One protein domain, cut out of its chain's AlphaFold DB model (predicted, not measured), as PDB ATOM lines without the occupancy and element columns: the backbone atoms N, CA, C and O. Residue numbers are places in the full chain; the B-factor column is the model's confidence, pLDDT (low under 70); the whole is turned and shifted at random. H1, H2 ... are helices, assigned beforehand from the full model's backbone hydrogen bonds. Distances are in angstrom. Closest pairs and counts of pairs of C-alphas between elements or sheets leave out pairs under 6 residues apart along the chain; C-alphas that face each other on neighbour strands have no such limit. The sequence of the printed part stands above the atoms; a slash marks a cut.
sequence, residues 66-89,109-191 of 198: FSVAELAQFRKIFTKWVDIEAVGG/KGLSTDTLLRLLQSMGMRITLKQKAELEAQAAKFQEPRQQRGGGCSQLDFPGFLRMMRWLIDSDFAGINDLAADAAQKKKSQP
ATOM      1  N   PHE A  66     150.141 170.197 132.054       96.88
ATOM      2  CA  PHE A  66     148.910 170.063 132.829       96.88
ATOM      3  C   PHE A  66     147.839 169.328 132.026       96.88
ATOM      4  O   PHE A  66     147.646 169.566 130.832       96.88
ATOM      5  N   SER A  67     147.111 168.445 132.698       96.50
ATOM      6  CA  SER A  67     145.912 167.811 132.158       96.50
ATOM      7  C   SER A  67     144.728 168.784 132.122       96.50
ATOM      8  O   SER A  67     144.677 169.778 132.850       96.50
ATOM      9  N   VAL A  68     143.715 168.465 131.311       95.12
ATOM     10  CA  VAL A  68     142.472 169.257 131.221       95.12
ATOM     11  C   VAL A  68     141.753 169.333 132.576       95.12
ATOM     12  O   VAL A  68     141.200 170.372 132.934       95.12
ATOM     13  N   ALA A  69     141.794 168.249 133.356       95.44
ATOM     14  CA  ALA A  69     141.182 168.200 134.681       95.44
ATOM     15  C   ALA A  69     141.900 169.122 135.681       95.44
ATOM     16  O   ALA A  69     141.238 169.873 136.399       95.44
ATOM     17  N   GLU A  70     143.235 169.111 135.701       94.88
ATOM     18  CA  GLU A  70     144.034 170.022 136.534       94.88
ATOM     19  C   GLU A  70     143.806 171.477 136.128       94.88
ATOM     20  O   GLU A  70     143.570 172.328 136.980       94.88
ATOM     21  N   LEU A  71     143.787 171.764 134.823       95.56
ATOM     22  CA  LEU A  71     143.531 173.108 134.314       95.56
ATOM     23  C   LEU A  71     142.165 173.639 134.773       95.56
ATOM     24  O   LEU A  71     142.060 174.790 135.203       95.56
ATOM     25  N   ALA A  72     141.126 172.799 134.747       93.31
ATOM     26  CA  ALA A  72     139.803 173.154 135.252       93.31
ATOM     27  C   ALA A  72     139.814 173.439 136.767       93.31
ATOM     28  O   ALA A  72     139.184 174.398 137.223       93.31
ATOM     29  N   GLN A  73     140.558 172.649 137.550       94.19
ATOM     30  CA  GLN A  73     140.736 172.886 138.986       94.19
ATOM     31  C   GLN A  73     141.478 174.199 139.254       94.19
ATOM     32  O   GLN A  73     141.014 175.009 140.059       94.19
ATOM     33  N   PHE A  74     142.577 174.455 138.544       95.56
ATOM     34  CA  PHE A  74     143.335 175.698 138.658       95.56
ATOM     35  C   PHE A  74     142.504 176.913 138.264       95.56
ATOM     36  O   PHE A  74     142.541 177.913 138.976       95.56
ATOM     37  N   ARG A  75     141.696 176.824 137.199       94.25
ATOM     38  CA  ARG A  75     140.780 177.902 136.798       94.25
ATOM     39  C   ARG A  75     139.780 178.202 137.914       94.25
ATOM     40  O   ARG A  75     139.613 179.359 138.287       94.25
ATOM     41  N   LYS A  76     139.184 177.169 138.521       93.38
ATOM     42  CA  LYS A  76     138.260 177.331 139.656       93.38
ATOM     43  C   LYS A  76     138.928 178.000 140.862       93.38
ATOM     44  O   LYS A  76     138.323 178.876 141.477       93.38
ATOM     45  N   ILE A  77     140.154 177.596 141.202       94.25
ATOM     46  CA  ILE A  77     140.927 178.203 142.295       94.25
ATOM     47  C   ILE A  77     141.215 179.671 141.968       94.25
ATOM     48  O   ILE A  77     140.896 180.541 142.773       94.25
ATOM     49  N   PHE A  78     141.751 179.951 140.781       94.94
ATOM     50  CA  PHE A  78     142.097 181.299 140.343       94.94
ATOM     51  C   PHE A  78     140.894 182.245 140.403       94.94
ATOM     52  O   PHE A  78     140.958 183.265 141.087       94.94
ATOM     53  N   THR A  79     139.770 181.879 139.777       92.44
ATOM     54  CA  THR A  79     138.555 182.707 139.769       92.44
ATOM     55  C   THR A  79     138.053 182.979 141.184       92.44
ATOM     56  O   THR A  79     137.785 184.127 141.519       92.44
ATOM     57  N   LYS A  80     138.027 181.957 142.052       92.75
ATOM     58  CA  LYS A  80     137.625 182.125 143.454       92.75
ATOM     59  C   LYS A  80     138.469 183.186 144.166       92.75
ATOM     60  O   LYS A  80     137.927 183.994 144.914       92.75
ATOM     61  N   TRP A  81     139.786 183.184 143.971       93.75
ATOM     62  CA  TRP A  81     140.677 184.133 144.643       93.75
ATOM     63  C   TRP A  81     140.632 185.537 144.040       93.75
ATOM     64  O   TRP A  81     140.693 186.507 144.794       93.75
ATOM     65  N   VAL A  82     140.437 185.655 142.724       92.50
ATOM     66  CA  VAL A  82     140.175 186.946 142.066       92.50
ATOM     67  C   VAL A  82     138.885 187.572 142.602       92.50
ATOM     68  O   VAL A  82     138.861 188.768 142.900       92.50
ATOM     69  N   ASP A  83     137.835 186.772 142.801       90.44
ATOM     70  CA  ASP A  83     136.567 187.248 143.362       90.44
ATOM     71  C   ASP A  83     136.735 187.724 144.816       90.44
ATOM     72  O   ASP A  83     136.248 188.794 145.180       90.44
ATOM     73  N   ILE A  84     137.486 186.983 145.642       88.31
ATOM     74  CA  ILE A  84     137.798 187.376 147.029       88.31
ATOM     75  C   ILE A  84     138.549 188.713 147.080       88.31
ATOM     76  O   ILE A  84     138.273 189.555 147.940       88.31
ATOM     77  N   GLU A  85     139.506 188.915 146.174       88.50
ATOM     78  CA  GLU A  85     140.277 190.154 146.081       88.50
ATOM     79  C   GLU A  85     139.406 191.332 145.627       88.50
ATOM     80  O   GLU A  85     139.503 192.424 146.188       88.50
ATOM     81  N   ALA A  86     138.487 191.106 144.684       87.00
ATOM     82  CA  ALA A  86     137.573 192.136 144.196       87.00
ATOM     83  C   ALA A  86     136.599 192.657 145.270       87.00
ATOM     84  O   ALA A  86     136.184 193.813 145.193       87.00
ATOM     85  N   VAL A  87     136.249 191.831 146.261       85.00
ATOM     86  CA  VAL A  87     135.321 192.180 147.355       85.00
ATOM     87  C   VAL A  87     136.014 192.938 148.503       85.00
ATOM     88  O   VAL A  87     135.355 193.401 149.428       85.00
ATOM     89  N   GLY A  88     137.334 193.146 148.446       77.62
ATOM     90  CA  GLY A  88     138.046 193.936 149.460       77.62
ATOM     91  C   GLY A  88     138.451 193.151 150.709       77.62
ATOM     92  O   GLY A  88     138.701 193.747 151.748       77.62
ATOM     93  N   GLY A  89     138.581 191.824 150.602       67.19
ATOM     94  CA  GLY A  89     139.328 191.021 151.570       67.19
ATOM     95  C   GLY A  89     138.636 190.793 152.915       67.19
ATOM     96  O   GLY A  89     138.925 191.462 153.895       67.19
ATOM     97  N   LYS A 109     141.321 190.739 135.495       79.94
ATOM     98  CA  LYS A 109     142.001 191.021 136.764       79.94
ATOM     99  C   LYS A 109     142.913 189.858 137.125       79.94
ATOM    100  O   LYS A 109     142.450 188.731 137.273       79.94
ATOM    101  N   GLY A 110     144.206 190.142 137.249       90.31
ATOM    102  CA  GLY A 110     145.171 189.164 137.731       90.31
ATOM    103  C   GLY A 110     145.158 189.052 139.257       90.31
ATOM    104  O   GLY A 110     144.622 189.914 139.952       90.31
ATOM    105  N   LEU A 111     145.774 187.993 139.772       93.31
ATOM    106  CA  LEU A 111     145.997 187.792 141.202       93.31
ATOM    107  C   LEU A 111     147.199 188.609 141.670       93.31
ATOM    108  O   LEU A 111     148.282 188.489 141.096       93.31
ATOM    109  N   SER A 112     147.051 189.387 142.741       93.94
ATOM    110  CA  SER A 112     148.221 189.988 143.393       93.94
ATOM    111  C   SER A 112     149.075 188.939 144.107       93.94
ATOM    112  O   SER A 112     148.596 187.874 144.520       93.94
ATOM    113  N   THR A 113     150.355 189.257 144.311       94.12
ATOM    114  CA  THR A 113     151.264 188.383 145.063       94.12
ATOM    115  C   THR A 113     150.789 188.154 146.500       94.12
ATOM    116  O   THR A 113     150.912 187.044 147.015       94.12
ATOM    117  N   ASP A 114     150.165 189.146 147.142       93.56
ATOM    118  CA  ASP A 114     149.585 188.977 148.479       93.56
ATOM    119  C   ASP A 114     148.400 188.001 148.486       93.56
ATOM    120  O   ASP A 114     148.245 187.201 149.413       93.56
ATOM    121  N   THR A 115     147.562 188.007 147.445       94.50
ATOM    122  CA  THR A 115     146.499 187.003 147.288       94.50
ATOM    123  C   THR A 115     147.078 185.609 147.052       94.50
ATOM    124  O   THR A 115     146.600 184.647 147.654       94.50
ATOM    125  N   LEU A 116     148.148 185.494 146.264       95.06
ATOM    126  CA  LEU A 116     148.860 184.231 146.067       95.06
ATOM    127  C   LEU A 116     149.450 183.693 147.384       95.06
ATOM    128  O   LEU A 116     149.298 182.511 147.684       95.06
ATOM    129  N   LEU A 117     150.056 184.551 148.212       95.25
ATOM    130  CA  LEU A 117     150.553 184.175 149.542       95.25
ATOM    131  C   LEU A 117     149.427 183.651 150.439       95.25
ATOM    132  O   LEU A 117     149.591 182.614 151.083       95.25
ATOM    133  N   ARG A 118     148.270 184.325 150.451       95.31
ATOM    134  CA  ARG A 118     147.085 183.874 151.200       95.31
ATOM    135  C   ARG A 118     146.553 182.536 150.687       95.31
ATOM    136  O   ARG A 118     146.180 181.690 151.498       95.31
ATOM    137  N   LEU A 119     146.559 182.315 149.371       95.06
ATOM    138  CA  LEU A 119     146.216 181.024 148.772       95.06
ATOM    139  C   LEU A 119     147.149 179.918 149.281       95.06
ATOM    140  O   LEU A 119     146.667 178.898 149.769       95.06
ATOM    141  N   LEU A 120     148.463 180.126 149.234       94.75
ATOM    142  CA  LEU A 120     149.448 179.145 149.698       94.75
ATOM    143  C   LEU A 120     149.312 178.859 151.203       94.75
ATOM    144  O   LEU A 120     149.289 177.702 151.623       94.75
ATOM    145  N   GLN A 121     149.118 179.898 152.017       94.69
ATOM    146  CA  GLN A 121     148.850 179.754 153.452       94.69
ATOM    147  C   GLN A 121     147.554 178.980 153.727       94.69
ATOM    148  O   GLN A 121     147.512 178.165 154.648       94.69
ATOM    149  N   SER A 122     146.512 179.168 152.907       93.44
ATOM    150  CA  SER A 122     145.253 178.419 153.033       93.44
ATOM    151  C   SER A 122     145.403 176.919 152.755       93.44
ATOM    152  O   SER A 122     144.589 176.127 153.221       93.44
ATOM    153  N   MET A 123     146.464 176.520 152.045       88.50
ATOM    154  CA  MET A 123     146.829 175.117 151.828       88.50
ATOM    155  C   MET A 123     147.698 174.544 152.962       88.50
ATOM    156  O   MET A 123     148.118 173.393 152.890       88.50
ATOM    157  N   GLY A 124     147.959 175.321 154.019       90.06
ATOM    158  CA  GLY A 124     148.749 174.900 155.179       90.06
ATOM    159  C   GLY A 124     150.245 175.201 155.072       90.06
ATOM    160  O   GLY A 124     151.007 174.813 155.959       90.06
ATOM    161  N   MET A 125     150.682 175.910 154.028       92.50
ATOM    162  CA  MET A 125     152.093 176.248 153.840       92.50
ATOM    163  C   MET A 125     152.515 177.376 154.785       92.50
ATOM    164  O   MET A 125     151.851 178.409 154.899       92.50
ATOM    165  N   ARG A 126     153.665 177.204 155.443       94.75
ATOM    166  CA  ARG A 126     154.285 178.244 156.273       94.75
ATOM    167  C   ARG A 126     155.346 178.963 155.455       94.75
ATOM    168  O   ARG A 126     156.402 178.407 155.184       94.75
ATOM    169  N   ILE A 127     155.051 180.200 155.069       96.06
ATOM    170  CA  ILE A 127     155.925 180.993 154.202       96.06
ATOM    171  C   ILE A 127     156.803 181.896 155.060       96.06
ATOM    172  O   ILE A 127     156.310 182.728 155.821       96.06
ATOM    173  N   THR A 128     158.114 181.736 154.926       96.62
ATOM    174  CA  THR A 128     159.115 182.607 155.556       96.62
ATOM    175  C   THR A 128     159.302 183.905 154.766       96.62
ATOM    176  O   THR A 128     158.970 183.982 153.584       96.62
ATOM    177  N   LEU A 129     159.899 184.933 155.379       96.69
ATOM    178  CA  LEU A 129     160.172 186.207 154.694       96.69
ATOM    179  C   LEU A 129     161.077 186.030 153.459       96.69
ATOM    180  O   LEU A 129     160.851 186.660 152.430       96.69
ATOM    181  N   LYS A 130     162.063 185.127 153.541       96.62
ATOM    182  CA  LYS A 130     162.949 184.794 152.417       96.62
ATOM    183  C   LYS A 130     162.170 184.171 151.255       96.62
ATOM    184  O   LYS A 130     162.331 184.594 150.117       96.62
ATOM    185  N   GLN A 131     161.298 183.210 151.557       95.81
ATOM    186  CA  GLN A 131     160.427 182.566 150.570       95.81
ATOM    187  C   GLN A 131     159.432 183.554 149.955       95.81
ATOM    188  O   GLN A 131     159.185 183.500 148.757       95.81
ATOM    189  N   LYS A 132     158.893 184.491 150.746       95.88
ATOM    190  CA  LYS A 132     158.048 185.573 150.231       95.88
ATOM    191  C   LYS A 132     158.788 186.407 149.176       95.88
ATOM    192  O   LYS A 132     158.256 186.593 148.087       95.88
ATOM    193  N   ALA A 133     160.010 186.849 149.471       95.88
ATOM    194  CA  ALA A 133     160.813 187.624 148.523       95.88
ATOM    195  C   ALA A 133     161.143 186.825 147.246       95.88
ATOM    196  O   ALA A 133     161.131 187.367 146.144       95.88
ATOM    197  N   GLU A 134     161.404 185.522 147.380       96.44
ATOM    198  CA  GLU A 134     161.624 184.630 146.238       96.44
ATOM    199  C   GLU A 134     160.365 184.467 145.374       96.44
ATOM    200  O   GLU A 134     160.445 184.563 144.148       96.44
ATOM    201  N   LEU A 135     159.199 184.292 146.003       95.31
ATOM    202  CA  LEU A 135     157.906 184.217 145.323       95.31
ATOM    203  C   LEU A 135     157.609 185.509 144.551       95.31
ATOM    204  O   LEU A 135     157.200 185.451 143.395       95.31
ATOM    205  N   GLU A 136     157.841 186.672 145.166       94.81
ATOM    206  CA  GLU A 136     157.685 187.984 144.528       94.81
ATOM    207  C   GLU A 136     158.614 188.139 143.319       94.81
ATOM    208  O   GLU A 136     158.174 188.545 142.242       94.81
ATOM    209  N   ALA A 137     159.882 187.742 143.463       94.81
ATOM    210  CA  ALA A 137     160.847 187.780 142.372       94.81
ATOM    211  C   ALA A 137     160.447 186.858 141.208       94.81
ATOM    212  O   ALA A 137     160.628 187.219 140.045       94.81
ATOM    213  N   GLN A 138     159.889 185.678 141.491       95.75
ATOM    214  CA  GLN A 138     159.383 184.777 140.453       95.75
ATOM    215  C   GLN A 138     158.088 185.292 139.820       95.75
ATOM    216  O   GLN A 138     157.931 185.214 138.603       95.75
ATOM    217  N   ALA A 139     157.185 185.884 140.607       94.19
ATOM    218  CA  ALA A 139     155.949 186.473 140.097       94.19
ATOM    219  C   ALA A 139     156.249 187.579 139.078       94.19
ATOM    220  O   ALA A 139     155.623 187.631 138.021       94.19
ATOM    221  N   ALA A 140     157.265 188.400 139.352       92.75
ATOM    222  CA  ALA A 140     157.732 189.431 138.435       92.75
ATOM    223  C   ALA A 140     158.289 188.863 137.113       92.75
ATOM    224  O   ALA A 140     158.122 189.486 136.067       92.75
ATOM    225  N   LYS A 141     158.914 187.674 137.125       93.25
ATOM    226  CA  LYS A 141     159.424 187.018 135.903       93.25
ATOM    227  C   LYS A 141     158.318 186.442 135.026       93.25
ATOM    228  O   LYS A 141     158.485 186.376 133.811       93.25
ATOM    229  N   PHE A 142     157.220 185.985 135.627       93.00
ATOM    230  CA  PHE A 142     156.112 185.378 134.886       93.00
ATOM    231  C   PHE A 142     155.098 186.389 134.350       93.00
ATOM    232  O   PHE A 142     154.243 186.002 133.556       93.00
ATOM    233  N   GLN A 143     155.210 187.663 134.730       88.75
ATOM    234  CA  GLN A 143     154.392 188.742 134.184       88.75
ATOM    235  C   GLN A 143     154.759 189.045 132.734       88.75
ATOM    236  O   GLN A 143     155.930 189.225 132.393       88.75
ATOM    237  N   GLU A 144     153.747 189.136 131.870       78.00
ATOM    238  CA  GLU A 144     153.978 189.520 130.484       78.00
ATOM    239  C   GLU A 144     154.457 190.982 130.374       78.00
ATOM    240  O   GLU A 144     153.916 191.870 131.043       78.00
ATOM    241  N   PRO A 145     155.392 191.288 129.451       74.56
ATOM    242  CA  PRO A 145     155.900 192.648 129.242       74.56
ATOM    243  C   PRO A 145     154.806 193.676 128.933       74.56
ATOM    244  O   PRO A 145     154.965 194.865 129.209       74.56
ATOM    245  N   ARG A 146     153.670 193.234 128.371       70.50
ATOM    246  CA  ARG A 146     152.524 194.101 128.061       70.50
ATOM    247  C   ARG A 146     151.933 194.779 129.299       70.50
ATOM    248  O   ARG A 146     151.385 195.870 129.159       70.50
ATOM    249  N   GLN A 147     152.066 194.185 130.485       63.69
ATOM    250  CA  GLN A 147     151.483 194.711 131.723       63.69
ATOM    251  C   GLN A 147     152.415 195.661 132.493       63.69
ATOM    252  O   GLN A 147     151.952 196.382 133.368       63.69
ATOM    253  N   GLN A 148     153.699 195.765 132.126       63.16
ATOM    254  CA  GLN A 148     154.676 196.600 132.847       63.16
ATOM    255  C   GLN A 148     154.556 198.114 132.572       63.16
ATOM    256  O   GLN A 148     155.240 198.910 133.210       63.16
ATOM    257  N   ARG A 149     153.704 198.550 131.628       71.56
ATOM    258  CA  ARG A 149     153.584 199.979 131.266       71.56
ATOM    259  C   ARG A 149     152.771 200.831 132.244       71.56
ATOM    260  O   ARG A 149     152.856 202.052 132.167       71.56
ATOM    261  N   GLY A 150     152.001 200.231 133.145       67.19
ATOM    262  CA  GLY A 150     151.340 200.954 134.229       67.19
ATOM    263  C   GLY A 150     152.016 200.577 135.533       67.19
ATOM    264  O   GLY A 150     152.000 199.400 135.863       67.19
ATOM    265  N   GLY A 151     152.598 201.536 136.259       69.50
ATOM    266  CA  GLY A 151     153.268 201.335 137.559       69.50
ATOM    267  C   GLY A 151     152.343 200.889 138.703       69.50
ATOM    268  O   GLY A 151     152.454 201.386 139.818       69.50
ATOM    269  N   GLY A 152     151.387 200.007 138.414       67.62
ATOM    270  CA  GLY A 152     150.501 199.361 139.365       67.62
ATOM    271  C   GLY A 152     151.111 198.083 139.932       67.62
ATOM    272  O   GLY A 152     152.106 197.558 139.432       67.62
ATOM    273  N   CYS A 153     150.491 197.592 141.002       72.19
ATOM    274  CA  CYS A 153     150.872 196.353 141.661       72.19
ATOM    275  C   CYS A 153     150.962 195.192 140.662       72.19
ATOM    276  O   CYS A 153     150.052 194.963 139.869       72.19
ATOM    277  N   SER A 154     152.057 194.445 140.761       82.81
ATOM    278  CA  SER A 154     152.322 193.189 140.070       82.81
ATOM    279  C   SER A 154     151.157 192.197 140.220       82.81
ATOM    280  O   SER A 154     151.017 191.549 141.258       82.81
ATOM    281  N   GLN A 155     150.324 192.081 139.183       91.56
ATOM    282  CA  GLN A 155     149.235 191.106 139.092       91.56
ATOM    283  C   GLN A 155     149.620 189.974 138.135       91.56
ATOM    284  O   GLN A 155     150.188 190.213 137.074       91.56
ATOM    285  N   LEU A 156     149.318 188.735 138.512       93.38
ATOM    286  CA  LEU A 156     149.507 187.543 137.689       93.38
ATOM    287  C   LEU A 156     148.209 187.218 136.954       93.38
ATOM    288  O   LEU A 156     147.187 186.941 137.582       93.38
ATOM    289  N   ASP A 157     148.253 187.220 135.627       93.50
ATOM    290  CA  ASP A 157     147.179 186.661 134.811       93.50
ATOM    291  C   ASP A 157     147.101 185.129 134.960       93.50
ATOM    292  O   ASP A 157     147.913 184.496 135.643       93.50
ATOM    293  N   PHE A 158     146.086 184.505 134.358       94.75
ATOM    294  CA  PHE A 158     145.902 183.062 134.505       94.75
ATOM    295  C   PHE A 158     147.078 182.239 133.932       94.75
ATOM    296  O   PHE A 158     147.549 181.342 134.633       94.75
ATOM    297  N   PRO A 159     147.633 182.534 132.736       95.44
ATOM    298  CA  PRO A 159     148.855 181.877 132.263       95.44
ATOM    299  C   PRO A 159     150.057 182.044 133.208       95.44
ATOM    300  O   PRO A 159     150.750 181.065 133.494       95.44
ATOM    301  N   GLY A 160     150.292 183.248 133.740       95.06
ATOM    302  CA  GLY A 160     151.340 183.514 134.726       95.06
ATOM    303  C   GLY A 160     151.127 182.737 136.025       95.06
ATOM    304  O   GLY A 160     152.073 182.169 136.573       95.06
ATOM    305  N   PHE A 161     149.877 182.622 136.478       96.25
ATOM    306  CA  PHE A 161     149.503 181.772 137.606       96.25
ATOM    307  C   PHE A 161     149.811 180.290 137.344       96.25
ATOM    308  O   PHE A 161     150.367 179.630 138.217       96.25
ATOM    309  N   LEU A 162     149.537 179.756 136.149       96.62
ATOM    310  CA  LEU A 162     149.885 178.366 135.815       96.62
ATOM    311  C   LEU A 162     151.398 178.127 135.860       96.62
ATOM    312  O   LEU A 162     151.845 177.127 136.426       96.62
ATOM    313  N   ARG A 163     152.196 179.055 135.314       96.88
ATOM    314  CA  ARG A 163     153.668 178.989 135.384       96.88
ATOM    315  C   ARG A 163     154.159 179.017 136.829       96.88
ATOM    316  O   ARG A 163     155.033 178.232 137.190       96.88
ATOM    317  N   MET A 164     153.543 179.854 137.661       96.50
ATOM    318  CA  MET A 164     153.819 179.910 139.092       96.50
ATOM    319  C   MET A 164     153.498 178.581 139.789       96.50
ATOM    320  O   MET A 164     154.343 178.053 140.504       96.50
ATOM    321  N   MET A 165     152.318 177.999 139.546       96.31
ATOM    322  CA  MET A 165     151.932 176.707 140.129       96.31
ATOM    323  C   MET A 165     152.882 175.583 139.713       96.31
ATOM    324  O   MET A 165     153.249 174.758 140.546       96.31
ATOM    325  N   ARG A 166     153.331 175.569 138.452       96.62
ATOM    326  CA  ARG A 166     154.334 174.606 137.986       96.62
ATOM    327  C   ARG A 166     155.662 174.777 138.727       96.62
ATOM    328  O   ARG A 166     156.198 173.798 139.234       96.62
ATOM    329  N   TRP A 167     156.159 176.010 138.822       96.44
ATOM    330  CA  TRP A 167     157.409 176.315 139.518       96.44
ATOM    331  C   TRP A 167     157.369 175.921 141.002       96.44
ATOM    332  O   TRP A 167     158.348 175.370 141.507       96.44
ATOM    333  N   LEU A 168     156.241 176.157 141.682       95.44
ATOM    334  CA  LEU A 168     156.043 175.776 143.083       95.44
ATOM    335  C   LEU A 168     156.184 174.262 143.293       95.44
ATOM    336  O   LEU A 168     156.826 173.846 144.254       95.44
ATOM    337  N   ILE A 169     155.615 173.461 142.386       94.12
ATOM    338  CA  ILE A 169     155.691 171.993 142.421       94.12
ATOM    339  C   ILE A 169     157.118 171.522 142.113       94.12
ATOM    340  O   ILE A 169     157.681 170.718 142.854       94.12
ATOM    341  N   ASP A 170     157.720 172.049 141.043       95.62
ATOM    342  CA  ASP A 170     159.046 171.622 140.585       95.62
ATOM    343  C   ASP A 170     160.166 171.992 141.577       95.62
ATOM    344  O   ASP A 170     161.162 171.279 141.670       95.62
ATOM    345  N   SER A 171     160.009 173.086 142.331       94.50
ATOM    346  CA  SER A 171     161.017 173.563 143.296       94.50
ATOM    347  C   SER A 171     160.808 173.036 144.718       94.50
ATOM    348  O   SER A 171     161.558 173.424 145.610       94.50
ATOM    349  N   ASP A 172     159.771 172.221 144.943       91.75
ATOM    350  CA  ASP A 172     159.302 171.822 146.276       91.75
ATOM    351  C   ASP A 172     159.173 173.013 147.245       91.75
ATOM    352  O   ASP A 172     159.661 173.026 148.381       91.75
ATOM    353  N   PHE A 173     158.559 174.092 146.759       91.75
ATOM    354  CA  PHE A 173     158.554 175.346 147.492       91.75
ATOM    355  C   PHE A 173     157.832 175.182 148.834       91.75
ATOM    356  O   PHE A 173     156.647 174.867 148.880       91.75
ATOM    357  N   ALA A 174     158.555 175.425 149.929       90.00
ATOM    358  CA  ALA A 174     158.072 175.264 151.302       90.00
ATOM    359  C   ALA A 174     157.532 173.854 151.639       90.00
ATOM    360  O   ALA A 174     156.611 173.740 152.449       90.00
ATOM    361  N   GLY A 175     158.113 172.799 151.050       88.06
ATOM    362  CA  GLY A 175     157.754 171.407 151.351       88.06
ATOM    363  C   GLY A 175     156.356 171.037 150.855       88.06
ATOM    364  O   GLY A 175     155.617 170.302 151.516       88.06
ATOM    365  N   ILE A 176     155.937 171.606 149.721       88.94
ATOM    366  CA  ILE A 176     154.614 171.351 149.143       88.94
ATOM    367  C   ILE A 176     154.436 169.874 148.774       88.94
ATOM    368  O   ILE A 176     153.326 169.349 148.879       88.94
ATOM    369  N   ASN A 177     155.517 169.190 148.392       89.19
ATOM    370  CA  ASN A 177     155.468 167.784 148.017       89.19
ATOM    371  C   ASN A 177     155.220 166.888 149.235       89.19
ATOM    372  O   ASN A 177     154.440 165.938 149.134       89.19
ATOM    373  N   ASP A 178     155.780 167.240 150.394       91.69
ATOM    374  CA  ASP A 178     155.521 166.540 151.655       91.69
ATOM    375  C   ASP A 178     154.053 166.695 152.073       91.69
ATOM    376  O   ASP A 178     153.366 165.715 152.365       91.69
ATOM    377  N   LEU A 179     153.519 167.920 151.999       89.88
ATOM    378  CA  LEU A 179     152.107 168.186 152.296       89.88
ATOM    379  C   LEU A 179     151.163 167.436 151.345       89.88
ATOM    380  O   LEU A 179     150.124 166.919 151.769       89.88
ATOM    381  N   ALA A 180     151.513 167.363 150.060       88.44
ATOM    382  CA  ALA A 180     150.747 166.618 149.070       88.44
ATOM    383  C   ALA A 180     150.787 165.104 149.341       88.44
ATOM    384  O   ALA A 180     149.750 164.436 149.248       88.44
ATOM    385  N   ALA A 181     151.949 164.568 149.721       90.56
ATOM    386  CA  ALA A 181     152.108 163.170 150.099       90.56
ATOM    387  C   ALA A 181     151.266 162.825 151.339       90.56
ATOM    388  O   ALA A 181     150.508 161.850 151.315       90.56
ATOM    389  N   ASP A 182     151.306 163.667 152.373       90.62
ATOM    390  CA  ASP A 182     150.512 163.509 153.594       90.62
ATOM    391  C   ASP A 182     149.003 163.555 153.314       90.62
ATOM    392  O   ASP A 182     148.228 162.740 153.831       90.62
ATOM    393  N   ALA A 183     148.558 164.486 152.466       89.19
ATOM    394  CA  ALA A 183     147.158 164.587 152.063       89.19
ATOM    395  C   ALA A 183     146.694 163.340 151.289       89.19
ATOM    396  O   ALA A 183     145.588 162.835 151.517       89.19
ATOM    397  N   ALA A 184     147.547 162.800 150.415       89.19
ATOM    398  CA  ALA A 184     147.267 161.569 149.684       89.19
ATOM    399  C   ALA A 184     147.185 160.346 150.615       89.19
ATOM    400  O   ALA A 184     146.321 159.486 150.419       89.19
ATOM    401  N   GLN A 185     148.030 160.274 151.649       91.12
ATOM    402  CA  GLN A 185     147.973 159.210 152.656       91.12
ATOM    403  C   GLN A 185     146.699 159.290 153.502       91.12
ATOM    404  O   GLN A 185     146.003 158.285 153.648       91.12
ATOM    405  N   LYS A 186     146.323 160.481 153.986       88.44
ATOM    406  CA  LYS A 186     145.078 160.673 154.752       88.44
ATOM    407  C   LYS A 186     143.841 160.220 153.979       88.44
ATOM    408  O   LYS A 186     142.945 159.621 154.567       88.44
ATOM    409  N   LYS A 187     143.809 160.446 152.661       86.56
ATOM    410  CA  LYS A 187     142.701 160.007 151.800       86.56
ATOM    411  C   LYS A 187     142.633 158.482 151.636       86.56
ATOM    412  O   LYS A 187     141.539 157.951 151.494       86.56
ATOM    413  N   LYS A 188     143.770 157.773 151.679       85.69
ATOM    414  CA  LYS A 188     143.807 156.294 151.674       85.69
ATOM    415  C   LYS A 188     143.354 155.697 153.007       85.69
ATOM    416  O   LYS A 188     142.748 154.632 153.017       85.69
ATOM    417  N   SER A 189     143.640 156.385 154.110       82.25
ATOM    418  CA  SER A 189     143.352 155.912 155.467       82.25
ATOM    419  C   SER A 189     141.969 156.292 155.990       82.25
ATOM    420  O   SER A 189     141.678 155.968 157.135       82.25
ATOM    421  N   GLN A 190     141.114 156.971 155.215       76.12
ATOM    422  CA  GLN A 190     139.697 157.120 155.561       76.12
ATOM    423  C   GLN A 190     138.959 155.831 155.160       76.12
ATOM    424  O   GLN A 190     138.663 155.654 153.975       76.12
ATOM    425  N   PRO A 191     138.682 154.901 156.098       68.75
ATOM    426  CA  PRO A 191     137.916 153.705 155.786       68.75
ATOM    427  C   PRO A 191     136.512 154.112 155.329       68.75
ATOM    428  O   PRO A 191     135.929 155.053 155.865       68.75
TER     429      PRO A 191
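What this domain is: This is residues 66 to 89 and 109 to 191 of the 198 residues of the protein "Hypothetical protein" of Brandtodinium nutricula (UniProt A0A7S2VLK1). Four helices, H1 to H4, cross one another steeply in a small ring-like body, each next to the following one and H4 coming back to H1, and from this body residues 181 to 191, of which 181 to 188 belong to the fifth helix, H5, stick out as an arm. The long link from H3 to H4 makes the opposite end of the long axis, and its residues 155 to 156 fold back to pair, antiparallel, with residues 111 to 112 just before H2. The printed part has 107 residues with five named helices, H1 to H5 in order along the chain, and no named strand; the class is all helix. The whole is compact, with a radius of gyration of the C-alphas of 14.8 A, yet elongated in outline, spanning 54 by 29 by 28 A.

Where its parts are: H1, residues 68 to 86, is the longest helix at 26.8 A and begins with C-alpha 68 at (142.472, 169.257, 131.221). After the cut, H2 takes residues 113 to 122, 14.1 A. H3 is residues 129 to 142, 20.2 A, with C-alpha 129 at (160.172, 186.207, 154.694). H4 is residues 158 to 170, 18.5 A. H5 is residues 176 to 188, 18.7 A, and ends with C-alpha 188 at (143.807, 156.294, 151.674).

How they stand to each other: H4 is the hub, touching H1, H3 and H5. With residues 74 to 78 alone, H1 touches H4, at a steep tilt of 65 degrees, opposite ways; the closest C-alphas, of Phe 78 and Phe 158, are 7.2 A apart. H1 and H2 only just touch, with 3 pairs of C-alphas within 8 A, the closest those of Trp 81 and Thr 115 at 7.0 A; the tilt is steep, 66 degrees. H2 touches H3 at a steep tilt of 57 degrees, with the C-alphas of Thr 113 and Glu 136 closest at 6.5 A. H3 touches H4 with residues 138 to 142 alone, at a steep tilt of 48 degrees; the C-alphas of Phe 142 and Gly 160 are closest, 5.1 A apart. H4 and H5 only just touch, with 3 pairs of C-alphas within 8 A, and only at the corner by their link; they are about perpendicular, at 84 degrees, with the C-alphas of Ile 169 and Ile 176 closest at 6.8 A. H1 and H3 are apart, and so are H2 and H4. In H1, H2, H3, H4 and H5, every O i to N i+4 pair is within hydrogen-bond range.

The domain as a whole: The two C-alphas farthest apart, those of Arg 149 and Pro 191, are 54.7 A apart. Without the free stretch, the body of 96 residues spans 39 by 32 by 26 A. Residues 90 to 108 are not printed, and C-alphas 89 and 109 are 15.0 A apart across this cut. The link from H3 to H4, residues 143 to 157, is long, that from H2 to H3 short, and that from H4 to H5 tight. Mean pLDDT of the printed part is 89.9; it is under 70 at residues 89, 147 to 148, 150 to 152 and 191.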